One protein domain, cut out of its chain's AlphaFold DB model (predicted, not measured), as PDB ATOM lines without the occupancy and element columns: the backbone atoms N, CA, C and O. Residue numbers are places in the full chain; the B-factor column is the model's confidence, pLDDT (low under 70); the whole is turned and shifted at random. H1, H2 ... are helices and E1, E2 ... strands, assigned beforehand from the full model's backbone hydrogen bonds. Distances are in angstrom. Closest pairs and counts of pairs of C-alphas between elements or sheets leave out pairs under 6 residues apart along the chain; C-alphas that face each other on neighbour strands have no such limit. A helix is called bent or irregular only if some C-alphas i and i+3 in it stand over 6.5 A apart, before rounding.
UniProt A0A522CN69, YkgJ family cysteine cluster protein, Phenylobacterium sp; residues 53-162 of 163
ATOM      1  N   CYS A  53      41.076  -3.555 -27.658       97.00
ATOM      2  CA  CYS A  53      42.305  -3.121 -26.994       97.00
ATOM      3  C   CYS A  53      43.251  -2.442 -27.990       97.00
ATOM      4  O   CYS A  53      43.231  -2.749 -29.183       97.00
ATOM      5  N   VAL A  54      44.150  -1.590 -27.493       97.00
ATOM      6  CA  VAL A  54      45.109  -0.840 -28.323       97.00
ATOM      7  C   VAL A  54      45.935  -1.768 -29.212       97.00
ATOM      8  O   VAL A  54      46.150  -1.454 -30.372       97.00
ATOM      9  N   TRP A  55      46.322  -2.957 -28.731       97.31
ATOM     10  CA  TRP A  55      47.074  -3.914 -29.554       97.31
ATOM     11  C   TRP A  55      46.319  -4.372 -30.811       97.31
ATOM     12  O   TRP A  55      46.960  -4.640 -31.825       97.31
ATOM     13  N   LEU A  56      44.986  -4.492 -30.742       95.44
ATOM     14  CA  LEU A  56      44.145  -4.800 -31.903       95.44
ATOM     15  C   LEU A  56      43.937  -3.576 -32.798       95.44
ATOM     16  O   LEU A  56      43.906  -3.739 -34.015       95.44
ATOM     17  N   MET A  57      43.774  -2.396 -32.191       94.12
ATOM     18  CA  MET A  57      43.490  -1.144 -32.900       94.12
ATOM     19  C   MET A  57      44.695  -0.618 -33.683       94.12
ATOM     20  O   MET A  57      44.517  -0.089 -34.772       94.12
ATOM     21  N   ASP A  58      45.903  -0.768 -33.142       94.25
ATOM     22  CA  ASP A  58      47.155  -0.314 -33.744       94.25
ATOM     23  C   ASP A  58      47.769  -1.448 -34.582       94.25
ATOM     24  O   ASP A  58      48.267  -2.414 -33.998       94.25
ATOM     25  N   PRO A  59      47.774  -1.389 -35.928       92.88
ATOM     26  CA  PRO A  59      48.356  -2.432 -36.773       92.88
ATOM     27  C   PRO A  59      49.879  -2.566 -36.633       92.88
ATOM     28  O   PRO A  59      50.404  -3.668 -36.808       92.88
ATOM     29  N   GLU A  60      50.573  -1.481 -36.293       94.12
ATOM     30  CA  GLU A  60      52.036  -1.382 -36.247       94.12
ATOM     31  C   GLU A  60      52.604  -1.873 -34.909       94.12
ATOM     32  O   GLU A  60      53.762  -2.292 -34.838       94.12
ATOM     33  N   MET A  61      51.784  -1.919 -33.849       95.25
ATOM     34  CA  MET A  61      52.220  -2.418 -32.544       95.25
ATOM     35  C   MET A  61      52.748  -3.870 -32.633       95.25
ATOM     36  O   MET A  61      51.998  -4.789 -32.976       95.25
ATOM     37  N   PRO A  62      54.008  -4.157 -32.261       95.38
ATOM     38  CA  PRO A  62      54.578  -5.495 -32.420       95.38
ATOM     39  C   PRO A  62      53.832  -6.597 -31.649       95.38
ATOM     40  O   PRO A  62      53.316  -6.380 -30.551       95.38
ATOM     41  N   HIS A  63      53.855  -7.832 -32.163       95.06
ATOM     42  CA  HIS A  63      53.198  -8.985 -31.522       95.06
ATOM     43  C   HIS A  63      53.669  -9.235 -30.075       95.06
ATOM     44  O   HIS A  63      52.884  -9.686 -29.249       95.06
ATOM     45  N   ARG A  64      54.915  -8.875 -29.731       95.88
ATOM     46  CA  ARG A  64      55.450  -8.980 -28.357       95.88
ATOM     47  C   ARG A  64      54.700  -8.144 -27.309       95.88
ATOM     48  O   ARG A  64      54.893  -8.362 -26.120       95.88
ATOM     49  N   PHE A  65      53.866  -7.190 -27.733       97.69
ATOM     50  CA  PHE A  65      52.985  -6.417 -26.852       97.69
ATOM     51  C   PHE A  65      51.601  -7.052 -26.665       97.69
ATOM     52  O   PHE A  65      50.770  -6.499 -25.945       97.69
ATOM     53  N   ARG A  66      51.329  -8.209 -27.290       97.44
ATOM     54  CA  ARG A  66      50.037  -8.888 -27.172       97.44
ATOM     55  C   ARG A  66      49.744  -9.192 -25.690       97.44
ATOM     56  O   ARG A  66      50.624  -9.713 -24.998       97.44
ATOM     57  N   PRO A  67      48.535  -8.888 -25.174       98.00
ATOM     58  CA  PRO A  67      48.316  -8.825 -23.725       98.00
ATOM     59  C   PRO A  67      48.576 -10.115 -22.939       98.00
ATOM     60  O   PRO A  67      48.976 -10.071 -21.777       98.00
ATOM     61  N   ASP A  68      48.364 -11.282 -23.544       96.50
ATOM     62  CA  ASP A  68      48.641 -12.576 -22.915       96.50
ATOM     63  C   ASP A  68      50.146 -12.852 -22.736       96.50
ATOM     64  O   ASP A  68      50.510 -13.600 -21.822       96.50
ATOM     65  N   GLN A  69      51.009 -12.206 -23.527       96.69
ATOM     66  CA  GLN A  69      52.469 -12.264 -23.395       96.69
ATOM     67  C   GLN A  69      52.984 -11.314 -22.312       96.69
ATOM     68  O   GLN A  69      53.788 -11.709 -21.471       96.69
ATOM     69  N   THR A  70      52.487 -10.076 -22.291       98.12
ATOM     70  CA  THR A  70      52.974  -9.023 -21.382       98.12
ATOM     71  C   THR A  70      52.328  -9.062 -20.002       98.12
ATOM     72  O   THR A  70      52.896  -8.534 -19.051       98.12
ATOM     73  N   LYS A  71      51.151  -9.689 -19.880       98.38
ATOM     74  CA  LYS A  71      50.246  -9.575 -18.720       98.38
ATOM     75  C   LYS A  71      49.675  -8.163 -18.532       98.38
ATOM     76  O   LYS A  71      49.227  -7.823 -17.440       98.38
ATOM     77  N   VAL A  72      49.668  -7.366 -19.604       98.62
ATOM     78  CA  VAL A  72      49.196  -5.978 -19.634       98.62
ATOM     79  C   VAL A  72      48.324  -5.769 -20.866       98.62
ATOM     80  O   VAL A  72      48.759  -5.984 -21.994       98.62
ATOM     81  N   MET A  73      47.085  -5.339 -20.653       98.44
ATOM     82  CA  MET A  73      46.161  -4.937 -21.706       98.44
ATOM     83  C   MET A  73      46.092  -3.414 -21.742       98.44
ATOM     84  O   MET A  73      45.793  -2.794 -20.727       98.44
ATOM     85  N   LEU A  74      46.394  -2.831 -22.899       98.50
ATOM     86  CA  LEU A  74      46.299  -1.394 -23.121       98.50
ATOM     87  C   LEU A  74      44.917  -1.042 -23.677       98.50
ATOM     88  O   LEU A  74      44.506  -1.614 -24.690       98.50
ATOM     89  N   ASP A  75      44.234  -0.095 -23.050       96.62
ATOM     90  CA  ASP A  75      43.039   0.567 -23.574       96.62
ATOM     91  C   ASP A  75      43.135   2.089 -23.423       96.62
ATOM     92  O   ASP A  75      44.121   2.622 -22.908       96.62
ATOM     93  N   GLN A  76      42.140   2.791 -23.957       95.00
ATOM     94  CA  GLN A  76      42.041   4.243 -23.898       95.00
ATOM     95  C   GLN A  76      40.638   4.644 -23.458       95.00
ATOM     96  O   GLN A  76      39.676   3.905 -23.681       95.00
ATOM     97  N   ASP A  77      40.520   5.801 -22.816       90.56
ATOM     98  CA  ASP A  77      39.214   6.405 -22.578       90.56
ATOM     99  C   ASP A  77      38.595   6.915 -23.898       90.56
ATOM    100  O   ASP A  77      39.313   7.117 -24.881       90.56
ATOM    101  N   PRO A  78      37.268   7.145 -23.959       87.62
ATOM    102  CA  PRO A  78      36.610   7.592 -25.191       87.62
ATOM    103  C   PRO A  78      37.171   8.898 -25.773       87.62
ATOM    104  O   PRO A  78      37.107   9.105 -26.981       87.62
ATOM    105  N   ALA A  79      37.724   9.771 -24.925       90.12
ATOM    106  CA  ALA A  79      38.352  11.022 -25.341       90.12
ATOM    107  C   ALA A  79      39.785  10.841 -25.884       90.12
ATOM    108  O   ALA A  79      40.347  11.781 -26.445       90.12
ATOM    109  N   GLY A  80      40.404   9.665 -25.708       90.06
ATOM    110  CA  GLY A  80      41.802   9.412 -26.068       90.06
ATOM    111  C   GLY A  80      42.810  10.219 -25.238       90.06
ATOM    112  O   GLY A  80      43.960  10.390 -25.658       90.06
ATOM    113  N   ALA A  81      42.383  10.735 -24.085       93.25
ATOM    114  CA  ALA A  81      43.191  11.523 -23.163       93.25
ATOM    115  C   ALA A  81      43.970  10.635 -22.179       93.25
ATOM    116  O   ALA A  81      44.999  11.047 -21.645       93.25
ATOM    117  N   ARG A  82      43.513   9.404 -21.941       95.44
ATOM    118  CA  ARG A  82      44.134   8.460 -21.009       95.44
ATOM    119  C   ARG A  82      44.527   7.191 -21.748       95.44
ATOM    120  O   ARG A  82      43.662   6.484 -22.250       95.44
ATOM    121  N   LEU A  83      45.817   6.868 -21.763       98.06
ATOM    122  CA  LEU A  83      46.290   5.520 -22.081       98.06
ATOM    123  C   LEU A  83      46.348   4.717 -20.781       98.06
ATOM    124  O   LEU A  83      47.010   5.124 -19.829       98.06
ATOM    125  N   ILE A  84      45.670   3.575 -20.726       98.12
ATOM    126  CA  ILE A  84      45.536   2.792 -19.497       98.12
ATOM    127  C   ILE A  84      46.141   1.399 -19.707       98.12
ATOM    128  O   ILE A  84      45.696   0.609 -20.534       98.12
ATOM    129  N   ALA A  85      47.163   1.079 -18.919       98.62
ATOM    130  CA  ALA A  85      47.801  -0.223 -18.817       98.62
ATOM    131  C   ALA A  85      47.135  -1.071 -17.731       98.62
ATOM    132  O   ALA A  85      47.530  -1.063 -16.562       98.62
ATOM    133  N   ARG A  86      46.123  -1.845 -18.126       98.31
ATOM    134  CA  ARG A  86      45.418  -2.772 -17.238       98.31
ATOM    135  C   ARG A  86      46.207  -4.059 -17.068       98.31
ATOM    136  O   ARG A  86      46.289  -4.894 -17.971       98.31
ATOM    137  N   CYS A  87      46.791  -4.221 -15.896       98.50
ATOM    138  CA  CYS A  87      47.586  -5.375 -15.527       98.50
ATOM    139  C   CYS A  87      46.704  -6.524 -15.046       98.50
ATOM    140  O   CYS A  87      45.677  -6.332 -14.392       98.50
ATOM    141  N   ASP A  88      47.146  -7.744 -15.334       97.62
ATOM    142  CA  ASP A  88      46.636  -8.936 -14.668       97.62
ATOM    143  C   ASP A  88      46.820  -8.784 -13.142       97.62
ATOM    144  O   ASP A  88      47.949  -8.541 -12.710       97.62
ATOM    145  N   PRO A  89      45.782  -8.958 -12.302       94.94
ATOM    146  CA  PRO A  89      45.933  -8.888 -10.846       94.94
ATOM    147  C   PRO A  89      46.960  -9.868 -10.264       94.94
ATOM    148  O   PRO A  89      47.546  -9.588  -9.226       94.94
ATOM    149  N   ALA A  90      47.227 -10.994 -10.936       96.19
ATOM    150  CA  ALA A  90      48.290 -11.924 -10.544       96.19
ATOM    151  C   ALA A  90      49.704 -11.391 -10.864       96.19
ATOM    152  O   ALA A  90      50.702 -11.973 -10.451       96.19
ATOM    153  N   ASN A  91      49.806 -10.313 -11.643       97.88
ATOM    154  CA  ASN A  91      51.043  -9.630 -12.014       97.88
ATOM    155  C   ASN A  91      50.828  -8.100 -11.976       97.88
ATOM    156  O   ASN A  91      50.936  -7.439 -13.014       97.88
ATOM    157  N   PRO A  92      50.541  -7.506 -10.803       97.38
ATOM    158  CA  PRO A  92      50.028  -6.136 -10.700       97.38
ATOM    159  C   PRO A  92      51.010  -5.066 -11.200       97.38
ATOM    160  O   PRO A  92      50.602  -3.977 -11.586       97.38
ATOM    161  N   GLN A  93      52.306  -5.385 -11.234       97.94
ATOM    162  CA  GLN A  93      53.363  -4.503 -11.733       97.94
ATOM    163  C   GLN A  93      53.958  -4.970 -13.073       97.94
ATOM    164  O   GLN A  93      55.076  -4.597 -13.421       97.94
ATOM    165  N   ALA A  94      53.246  -5.800 -13.847       98.50
ATOM    166  CA  ALA A  94      53.720  -6.256 -15.157       98.50
ATOM    167  C   ALA A  94      54.056  -5.100 -16.115       98.50
ATOM    168  O   ALA A  94      54.957  -5.235 -16.940       98.50
ATOM    169  N   TRP A  95      53.392  -3.953 -15.959       98.62
ATOM    170  CA  TRP A  95      53.658  -2.725 -16.707       98.62
ATOM    171  C   TRP A  95      55.095  -2.198 -16.558       98.62
ATOM    172  O   TRP A  95      55.584  -1.542 -17.472       98.62
ATOM    173  N   ARG A  96      55.800  -2.533 -15.465       98.56
ATOM    174  CA  ARG A  96      57.212  -2.168 -15.239       98.56
ATOM    175  C   ARG A  96      58.204  -3.039 -16.023       98.56
ATOM    176  O   ARG A  96      59.394  -2.740 -16.059       98.56
ATOM    177  N   ARG A  97      57.751  -4.130 -16.650       98.44
ATOM    178  CA  ARG A  97      58.620  -5.040 -17.414       98.44
ATOM    179  C   ARG A  97      58.867  -4.483 -18.815       98.44
ATOM    180  O   ARG A  97      57.954  -3.967 -19.458       98.44
ATOM    181  N   GLN A  98      60.087  -4.626 -19.326       97.56
ATOM    182  CA  GLN A  98      60.363  -4.324 -20.732       97.56
ATOM    183  C   GLN A  98      59.737  -5.391 -21.650       97.56
ATOM    184  O   GLN A  98      59.646  -6.553 -21.254       97.56
ATOM    185  N   PRO A  99      59.286  -5.025 -22.866       96.69
ATOM    186  CA  PRO A  99      59.359  -3.694 -23.484       96.69
ATOM    187  C   PRO A  99      58.200  -2.747 -23.108       96.69
ATOM    188  O   PRO A  99      58.143  -1.629 -23.614       96.69
ATOM    189  N   MET A 100      57.255  -3.185 -22.263       98.50
ATOM    190  CA  MET A 100      56.057  -2.408 -21.916       98.50
ATOM    191  C   MET A 100      56.411  -1.095 -21.220       98.50
ATOM    192  O   MET A 100      55.942  -0.043 -21.637       98.50
ATOM    193  N   TYR A 101      57.289  -1.140 -20.218       98.69
ATOM    194  CA  TYR A 101      57.661   0.058 -19.467       98.69
ATOM    195  C   TYR A 101      58.265   1.152 -20.355       98.69
ATOM    196  O   TYR A 101      57.850   2.304 -20.271       98.69
ATOM    197  N   GLY A 102      59.186   0.792 -21.256       98.31
ATOM    198  CA  GLY A 102      59.760   1.742 -22.210       98.31
ATOM    199  C   GLY A 102      58.706   2.371 -23.124       98.31
ATOM    200  O   GLY A 102      58.731   3.580 -23.329       98.31
ATOM    201  N   ALA A 103      57.743   1.581 -23.612       98.00
ATOM    202  CA  ALA A 103      56.652   2.092 -24.443       98.00
ATOM    203  C   ALA A 103      55.733   3.060 -23.677       98.00
ATOM    204  O   ALA A 103      55.380   4.112 -24.202       98.00
ATOM    205  N   LEU A 104      55.386   2.740 -22.426       98.62
ATOM    206  CA  LEU A 104      54.558   3.604 -21.576       98.62
ATOM    207  C   LEU A 104      55.266   4.923 -21.245       98.62
ATOM    208  O   LEU A 104      54.648   5.981 -21.331       98.62
ATOM    209  N   LYS A 105      56.564   4.878 -20.918       98.38
ATOM    210  CA  LYS A 105      57.370   6.082 -20.666       98.38
ATOM    211  C   LYS A 105      57.564   6.923 -21.924       98.38
ATOM    212  O   LYS A 105      57.493   8.142 -21.824       98.38
ATOM    213  N   GLY A 106      57.766   6.290 -23.082       98.06
ATOM    214  CA  GLY A 106      57.825   6.976 -24.375       98.06
ATOM    215  C   GLY A 106      56.524   7.717 -24.673       98.06
ATOM    216  O   GLY A 106      56.542   8.926 -24.856       98.06
ATOM    217  N   PHE A 107      55.382   7.027 -24.572       97.69
ATOM    218  CA  PHE A 107      54.073   7.657 -24.756       97.69
ATOM    219  C   PHE A 107      53.843   8.813 -23.773       97.69
ATOM    220  O   PHE A 107      53.362   9.873 -24.168       97.69
ATOM    221  N   ALA A 108      54.192   8.627 -22.494       97.75
ATOM    222  CA  ALA A 108      54.085   9.691 -21.502       97.75
ATOM    223  C   ALA A 108      54.942  10.899 -21.904       97.75
ATOM    224  O   ALA A 108      54.434  12.012 -21.911       97.75
ATOM    225  N   ALA A 109      56.205  10.696 -22.287       97.19
ATOM    226  CA  ALA A 109      57.101  11.770 -22.712       97.19
ATOM    227  C   ALA A 109      56.585  12.530 -23.944       97.19
ATOM    228  O   ALA A 109      56.577  13.760 -23.936       97.19
ATOM    229  N   ASP A 110      56.103  11.812 -24.960       97.38
ATOM    230  CA  ASP A 110      55.680  12.399 -26.235       97.38
ATOM    231  C   ASP A 110      54.369  13.197 -26.119       97.38
ATOM    232  O   ASP A 110      54.146  14.153 -26.869       97.38
ATOM    233  N   HIS A 111      53.494  12.828 -25.176       96.75
ATOM    234  CA  HIS A 111      52.140  13.378 -25.090       96.75
ATOM    235  C   HIS A 111      51.815  14.158 -23.807       96.75
ATOM    236  O   HIS A 111      50.727  14.734 -23.727       96.75
ATOM    237  N   TRP A 112      52.733  14.250 -22.838       93.94
ATOM    238  CA  TRP A 112      52.494  14.943 -21.563       93.94
ATOM    239  C   TRP A 112      52.005  16.385 -21.745       93.94
ATOM    240  O   TRP A 112      50.950  16.763 -21.238       93.94
ATOM    241  N   GLY A 113      52.714  17.177 -22.556       91.06
ATOM    242  CA  GLY A 113      52.360  18.577 -22.835       91.06
ATOM    243  C   GLY A 113      51.066  18.761 -23.639       91.06
ATOM    244  O   GLY A 113      50.598  19.882 -23.799       91.06
ATOM    245  N   GLN A 114      50.480  17.670 -24.141       93.62
ATOM    246  CA  GLN A 114      49.206  17.658 -24.868       93.62
ATOM    247  C   GLN A 114      48.026  17.328 -23.938       93.62
ATOM    248  O   GLN A 114      46.906  17.148 -24.410       93.62
ATOM    249  N   GLY A 115      48.272  17.197 -22.630       91.00
ATOM    250  CA  GLY A 115      47.257  16.839 -21.640       91.00
ATOM    251  C   GLY A 115      46.889  15.354 -21.628       91.00
ATOM    252  O   GLY A 115      45.914  14.984 -20.975       91.00
ATOM    253  N   LYS A 116      47.645  14.495 -22.329       95.56
ATOM    254  CA  LYS A 116      47.435  13.045 -22.265       95.56
ATOM    255  C   LYS A 116      48.252  12.436 -21.142       95.56
ATOM    256  O   LYS A 116      49.413  12.787 -20.937       95.56
ATOM    257  N   ILE A 117      47.657  11.466 -20.464       96.69
ATOM    258  CA  ILE A 117      48.276  10.795 -19.323       96.69
ATOM    259  C   ILE A 117      48.312   9.289 -19.519       96.69
ATOM    260  O   ILE A 117      47.502   8.711 -20.248       96.69
ATOM    261  N   VAL A 118      49.249   8.649 -18.826       98.31
ATOM    262  CA  VAL A 118      49.390   7.198 -18.815       98.31
ATOM    263  C   VAL A 118      49.117   6.689 -17.410       98.31
ATOM    264  O   VAL A 118      49.757   7.111 -16.452       98.31
ATOM    265  N   LEU A 119      48.175   5.763 -17.285       98.19
ATOM    266  CA  LEU A 119      47.869   5.090 -16.030       98.19
ATOM    267  C   LEU A 119      48.258   3.621 -16.135       98.19
ATOM    268  O   LEU A 119      48.020   2.994 -17.161       98.19
ATOM    269  N   ALA A 120      48.781   3.039 -15.064       98.38
ATOM    270  CA  ALA A 120      48.772   1.594 -14.878       98.38
ATOM    271  C   ALA A 120      47.771   1.234 -13.786       98.38
ATOM    272  O   ALA A 120      47.722   1.895 -12.753       98.38
ATOM    273  N   VAL A 121      46.980   0.184 -14.007       97.38
ATOM    274  CA  VAL A 121      45.951  -0.260 -13.059       97.38
ATOM    275  C   VAL A 121      46.000  -1.768 -12.862       97.38
ATOM    276  O   VAL A 121      46.130  -2.522 -13.825       97.38
ATOM    277  N   ALA A 122      45.861  -2.225 -11.623       95.81
ATOM    278  CA  ALA A 122      45.694  -3.631 -11.267       95.81
ATOM    279  C   ALA A 122      44.545  -3.747 -10.258       95.81
ATOM    280  O   ALA A 122      44.721  -3.527  -9.059       95.81
ATOM    281  N   GLY A 123      43.335  -4.036 -10.745       89.94
ATOM    282  CA  GLY A 123      42.128  -3.852  -9.936       89.94
ATOM    283  C   GLY A 123      41.928  -2.367  -9.620       89.94
ATOM    284  O   GLY A 123      41.796  -1.571 -10.545       89.94
ATOM    285  N   ARG A 124      41.931  -1.997  -8.331       91.38
ATOM    286  CA  ARG A 124      41.859  -0.591  -7.880       91.38
ATOM    287  C   ARG A 124      43.225   0.071  -7.702       91.38
ATOM    288  O   ARG A 124      43.296   1.298  -7.651       91.38
ATOM    289  N   ARG A 125      44.301  -0.715  -7.601       96.00
ATOM    290  CA  ARG A 125      45.642  -0.159  -7.415       96.00
ATOM    291  C   ARG A 125      46.056   0.566  -8.686       96.00
ATOM    292  O   ARG A 125      46.056  -0.053  -9.752       96.00
ATOM    293  N   THR A 126      46.400   1.842  -8.566       97.62
ATOM    294  CA  THR A 126      46.645   2.726  -9.705       97.62
ATOM    295  C   THR A 126      47.973   3.456  -9.556       97.62
ATOM    296  O   THR A 126      48.323   3.927  -8.478       97.62
ATOM    297  N   TRP A 127      48.696   3.580 -10.665       98.19
ATOM    298  CA  TRP A 127      49.903   4.389 -10.787       98.19
ATOM    299  C   TRP A 127      49.740   5.375 -11.941       98.19
ATOM    300  O   TRP A 127      49.274   4.988 -13.015       98.19
ATOM    301  N   LEU A 128      50.160   6.621 -11.740       98.00
ATOM    302  CA  LEU A 128      50.361   7.585 -12.816       98.00
ATOM    303  C   LEU A 128      51.791   7.447 -13.336       98.00
ATOM    304  O   LEU A 128      52.749   7.565 -12.577       98.00
ATOM    305  N   ILE A 129      51.936   7.216 -14.635       98.06
ATOM    306  CA  ILE A 129      53.230   7.147 -15.309       98.06
ATOM    307  C   ILE A 129      53.454   8.491 -15.998       98.06
ATOM    308  O   ILE A 129      52.784   8.828 -16.974       98.06
ATOM    309  N   THR A 130      54.394   9.268 -15.471       96.56
ATOM    310  CA  THR A 130      54.786  10.575 -16.020       96.56
ATOM    311  C   THR A 130      56.051  10.416 -16.873       96.56
ATOM    312  O   THR A 130      56.656   9.340 -16.874       96.56
ATOM    313  N   PRO A 131      56.539  11.459 -17.567       95.38
ATOM    314  CA  PRO A 131      57.835  11.397 -18.242       95.38
ATOM    315  C   PRO A 131      59.003  11.131 -17.280       95.38
ATOM    316  O   PRO A 131      59.934  10.403 -17.621       95.38
ATOM    317  N   ARG A 132      58.952  11.666 -16.053       92.75
ATOM    318  CA  ARG A 132      60.095  11.674 -15.119       92.75
ATOM    319  C   ARG A 132      60.009  10.591 -14.058       92.75
ATOM    320  O   ARG A 132      60.967   9.859 -13.850       92.75
ATOM    321  N   GLU A 133      58.838  10.418 -13.474       93.25
ATOM    322  CA  GLU A 133      58.605   9.510 -12.353       93.25
ATOM    323  C   GLU A 133      57.319   8.698 -12.521       93.25
ATOM    324  O   GLU A 133      56.469   9.012 -13.358       93.25
ATOM    325  N   ASP A 134      57.187   7.647 -11.719       96.44
ATOM    326  CA  ASP A 134      55.941   6.903 -11.593       96.44
ATOM    327  C   ASP A 134      55.357   7.198 -10.208       96.44
ATOM    328  O   ASP A 134      55.987   6.889  -9.196       96.44
ATOM    329  N   VAL A 135      54.157   7.771 -10.158       96.75
ATOM    330  CA  VAL A 135      53.486   8.148  -8.910       96.75
ATOM    331  C   VAL A 135      52.501   7.051  -8.529       96.75
ATOM    332  O   VAL A 135      51.603   6.709  -9.297       96.75
ATOM    333  N   ASP A 136      52.662   6.482  -7.339       96.75
ATOM    334  CA  ASP A 136      51.724   5.503  -6.797       96.75
ATOM    335  C   ASP A 136      50.520   6.211  -6.170       96.75
ATOM    336  O   ASP A 136      50.659   6.897  -5.161       96.75
ATOM    337  N   LEU A 137      49.345   6.055  -6.783       97.00
ATOM    338  CA  LEU A 137      48.109   6.703  -6.336       97.00
ATOM    339  C   LEU A 137      47.349   5.866  -5.306       97.00
ATOM    340  O   LEU A 137      46.318   6.295  -4.794       97.00
ATOM    341  N   GLY A 138      47.825   4.658  -5.011       96.06
ATOM    342  CA  GLY A 138      47.107   3.751  -4.140       96.06
ATOM    343  C   GLY A 138      45.840   3.187  -4.776       96.06
ATOM    344  O   GLY A 138      45.789   2.903  -5.974       96.06
ATOM    345  N   ASP A 139      44.833   2.955  -3.940       95.00
ATOM    346  CA  ASP A 139      43.529   2.467  -4.376       95.00
ATOM    347  C   ASP A 139      42.680   3.637  -4.883       95.00
ATOM    348  O   ASP A 139      42.252   4.484  -4.103       95.00
ATOM    349  N   VAL A 140      42.401   3.652  -6.186       94.88
ATOM    350  CA  VAL A 140      41.568   4.670  -6.837       94.88
ATOM    351  C   VAL A 140      40.194   4.065  -7.159       94.88
ATOM    352  O   VAL A 140      40.127   3.040  -7.850       94.88
ATOM    353  N   PRO A 141      39.084   4.644  -6.660       90.00
ATOM    354  CA  PRO A 141      37.739   4.182  -6.987       90.00
ATOM    355  C   PRO A 141      37.420   4.300  -8.487       90.00
ATOM    356  O   PRO A 141      37.879   5.238  -9.144       90.00
ATOM    357  N   PRO A 142      36.597   3.396  -9.047       84.25
ATOM    358  CA  PRO A 142      36.043   3.587 -10.385       84.25
ATOM    359  C   PRO A 142      35.308   4.927 -10.478       84.25
ATOM    360  O   PRO A 142      34.542   5.262  -9.582       84.25
ATOM    361  N   GLY A 143      35.540   5.679 -11.554       85.50
ATOM    362  CA  GLY A 143      34.905   6.984 -11.770       85.50
ATOM    363  C   GLY A 143      35.559   8.160 -11.042       85.50
ATOM    364  O   GLY A 143      35.127   9.281 -11.259       85.50
ATOM    365  N   ALA A 144      36.602   7.937 -10.234       90.81
ATOM    366  CA  ALA A 144      37.298   9.030  -9.566       90.81
ATOM    367  C   ALA A 144      37.976   9.987 -10.563       90.81
ATOM    368  O   ALA A 144      38.587   9.565 -11.557       90.81
ATOM    369  N   ASP A 145      37.920  11.275 -10.240       91.31
ATOM    370  CA  ASP A 145      38.605  12.334 -10.961       91.31
ATOM    371  C   ASP A 145      40.042  12.485 -10.468       91.31
ATOM    372  O   ASP A 145      40.332  12.465  -9.270       91.31
ATOM    373  N   LEU A 146      40.960  12.639 -11.424       93.44
ATOM    374  CA  LEU A 146      42.383  12.823 -11.171       93.44
ATOM    375  C   LEU A 146      42.773  14.233 -11.594       93.44
ATOM    376  O   LEU A 146      42.795  14.541 -12.787       93.44
ATOM    377  N   LYS A 147      43.119  15.075 -10.624       94.00
ATOM    378  CA  LYS A 147      43.681  16.399 -10.880       94.00
ATOM    379  C   LYS A 147      45.193  16.335 -10.727       94.00
ATOM    380  O   LYS A 147      45.712  16.130  -9.633       94.00
ATOM    381  N   ILE A 148      45.891  16.498 -11.843       94.31
ATOM    382  CA  ILE A 148      47.350  16.396 -11.925       94.31
ATOM    383  C   ILE A 148      47.925  17.807 -11.986       94.31
ATOM    384  O   ILE A 148      47.514  18.606 -12.827       94.31
ATOM    385  N   THR A 149      48.863  18.112 -11.093       92.38
ATOM    386  CA  THR A 149      49.550  19.406 -11.040       92.38
ATOM    387  C   THR A 149      51.051  19.189 -11.184       92.38
ATOM    388  O   THR A 149      51.637  18.374 -10.472       92.38
ATOM    389  N   GLU A 150      51.678  19.926 -12.101       90.38
ATOM    390  CA  GLU A 150      53.133  19.946 -12.250       90.38
ATOM    391  C   GLU A 150      53.710  21.127 -11.463       90.38
ATOM    392  O   GLU A 150      53.371  22.289 -11.694       90.38
ATOM    393  N   GLY A 151      54.548  20.810 -10.483       84.94
ATOM    394  CA  GLY A 151      55.250  21.768  -9.648       84.94
ATOM    395  C   GLY A 151      56.615  22.176 -10.216       84.94
ATOM    396  O   GLY A 151      57.069  21.671 -11.250       84.94
ATOM    397  N   PRO A 152      57.322  23.081  -9.517       82.44
ATOM    398  CA  PRO A 152      58.674  23.484  -9.883       82.44
ATOM    399  C   PRO A 152      59.610  22.278 -10.028       82.44
ATOM    400  O   PRO A 152      59.566  21.343  -9.232       82.44
ATOM    401  N   GLY A 153      60.465  22.289 -11.052       80.06
ATOM    402  CA  GLY A 153      61.386  21.178 -11.310       80.06
ATOM    403  C   GLY A 153      60.719  19.915 -11.871       80.06
ATOM    404  O   GLY A 153      61.387  18.888 -11.970       80.06
ATOM    405  N   GLY A 154      59.448  19.986 -12.282       80.88
ATOM    406  CA  GLY A 154      58.704  18.881 -12.894       80.88
ATOM    407  C   GLY A 154      58.280  17.793 -11.909       80.88
ATOM    408  O   GLY A 154      58.074  16.656 -12.326       80.88
ATOM    409  N   ALA A 155      58.204  18.126 -10.618       86.38
ATOM    410  CA  ALA A 155      57.603  17.264  -9.606       86.38
ATOM    411  C   ALA A 155      56.091  17.186  -9.840       86.38
ATOM    412  O   ALA A 155      55.452  18.222 -10.039       86.38
ATOM    413  N   VAL A 156      55.513  15.989  -9.802       93.19
ATOM    414  CA  VAL A 156      54.083  15.806 -10.078       93.19
ATOM    415  C   VAL A 156      53.320  15.497  -8.795       93.19
ATOM    416  O   VAL A 156      53.669  14.584  -8.051       93.19
ATOM    417  N   SER A 157      52.236  16.234  -8.549       91.31
ATOM    418  CA  SER A 157      51.259  15.920  -7.506       91.31
ATOM    419  C   SER A 157      49.911  15.554  -8.121       91.31
ATOM    420  O   SER A 157      49.514  16.077  -9.166       91.31
ATOM    421  N   VAL A 158      49.211  14.616  -7.483       95.06
ATOM    422  CA  VAL A 158      47.923  14.105  -7.958       95.06
ATOM    423  C   VAL A 158      46.921  14.139  -6.820       95.06
ATOM    424  O   VAL A 158      47.155  13.562  -5.759       95.06
ATOM    425  N   GLU A 159      45.798  14.799  -7.057       94.31
ATOM    426  CA  GLU A 159      44.640  14.805  -6.173       94.31
ATOM    427  C   GLU A 159      43.570  13.878  -6.761       94.31
ATOM    428  O   GLU A 159      43.202  14.004  -7.932       94.31
ATOM    429  N   VAL A 160      43.110  12.916  -5.957       94.38
ATOM    430  CA  VAL A 160      42.089  11.933  -6.341       94.38
ATOM    431  C   VAL A 160      40.774  12.320  -5.678       94.38
ATOM    432  O   VAL A 160      40.668  12.276  -4.453       94.38
ATOM    433  N   THR A 161      39.771  12.673  -6.477       92.56
ATOM    434  CA  THR A 161      38.425  13.004  -5.994       92.56
ATOM    435  C   THR A 161      37.476  11.849  -6.321       92.56
ATOM    436  O   THR A 161      37.387  11.473  -7.489       92.56
ATOM    437  N   PRO A 162      36.800  11.230  -5.336       87.69
ATOM    438  CA  PRO A 162      35.796  10.198  -5.599       87.69
ATOM    439  C   PRO A 162      34.647  10.716  -6.492       87.69
ATOM    440  O   PRO A 162      34.403  11.923  -6.483       87.69
TER     441      PRO A 162
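AT A GLANCE: This is residues 53 to 162 of the 163 residues of the protein "YkgJ family cysteine cluster protein" of Phenylobacterium sp (UniProt A0A522CN69). A strongly twisted sheet of five strands, E1 to E5, has the long helix H3 along one face, over E3. Beyond the E5 edge a separate hairpin of two strands, E6 and E7, makes one end of the longest axis, and the short helices H1 and H2 sit at the other end, by E1. The printed part has 110 residues with three named helices and seven named strands, in the order H1, H2, E1, E2, H3, E3, E4, E5, E6, E7; the class is mixed, helices and strands. The large sheet is mixed, in the order E1, E2, E3, E4, E5, with E2 and E3 parallel and the other neighbours antiparallel. The whole is compact, with a radius of gyration of the C-alphas of 13.5 A, and spans 39 by 27 by 26 A.

IN THESE COORDINATES: In the large sheet, E1 is residues 72 to 76, 13.2 A from first to last C-alpha, and E2 is residues 82 to 87, 15.3 A. E3 is residues 117 to 122, 16.7 A, from C-alpha 117 at (48.276, 10.795, -19.323) to C-alpha 122 at (45.694, -3.631, -11.267). E4 is residues 125 to 129, 13.2 A, and E5 is residues 134 to 139, 15.0 A. H3 is residues 100 to 114, 21.4 A; it is irregular, with C-alphas 110 and 113 7.8 A apart. H1 is residues 54 to 57, 4.9 A, beginning at C-alpha 54 at (45.109, -0.840, -28.323), and H2 is residues 67 to 70, 5.2 A. E6 is residues 145 to 150, 16.5 A. E7 is residues 156 to 161, 16.4 A, ending at C-alpha 161 at (38.425, 13.004, -5.994).

HOW THE PARTS SIT: E1 and E5 are the edge strands of the large sheet. The parallel neighbours E2 and E3 stand at 21 degrees, with N 85 and O 119 at 2.7 A, within hydrogen-bond range. E2, H3 and E3 form a strand-helix-strand unit, two parallel neighbour strands with a helix between them in the chain, and its crossover is right-handed. The hairpin E1 and E2 is antiparallel, with N 73 and O 86 at 2.8 A. E3, E4 and E5 form a meander, each strand the antiparallel neighbour of the one before; N 129 and O 118 are 2.8 A apart across E3 and E4, and N 135 and O 128 are 2.8 A apart across E4 and E5. H3 is on the sheet at a height of 8.1 A, over E3 and along the strands, at 0 degrees to E3 on the local plane. Helix on one face of the sheet makes two layers; the closest C-alphas of H3 and E3 are those of Ala 108 and Val 118, 6.0 A apart. H1 is on the same face as H3, at a height of 5.4 A, over none of the strands; its closest C-alpha pair with E1 is Val 54 and Leu 74, 5.4 A. H2 only grazes the sheet, with residues 67 to 70; the closest C-alphas of H2 and E1 are those of Pro 67 and Met 73, 4.9 A apart. The hairpin E6 and E7 is an antiparallel sheet of its own, with N 145 and O 161 at 2.8 A. The closest C-alphas of E5 and E7 are those of Leu 137 and Val 158, 7.6 A apart, while E5 and E6 are apart. In H3, 9 of 11 O i to N i+4 pairs are within hydrogen-bond range; H1 and H2 are too short for such a pair.

THE WHOLE: The two C-alphas farthest apart are those of Asp 68 and Pro 152, at 39.6 A. The printed part, residues 53 to 162, has no cut. The link from E2 to H3, residues 88 to 99, is long, and its C-alphas lie 8 to 18 A from the mean of all C-alphas. The mean pLDDT of the printed part is 94.9, and no printed residue is under 70.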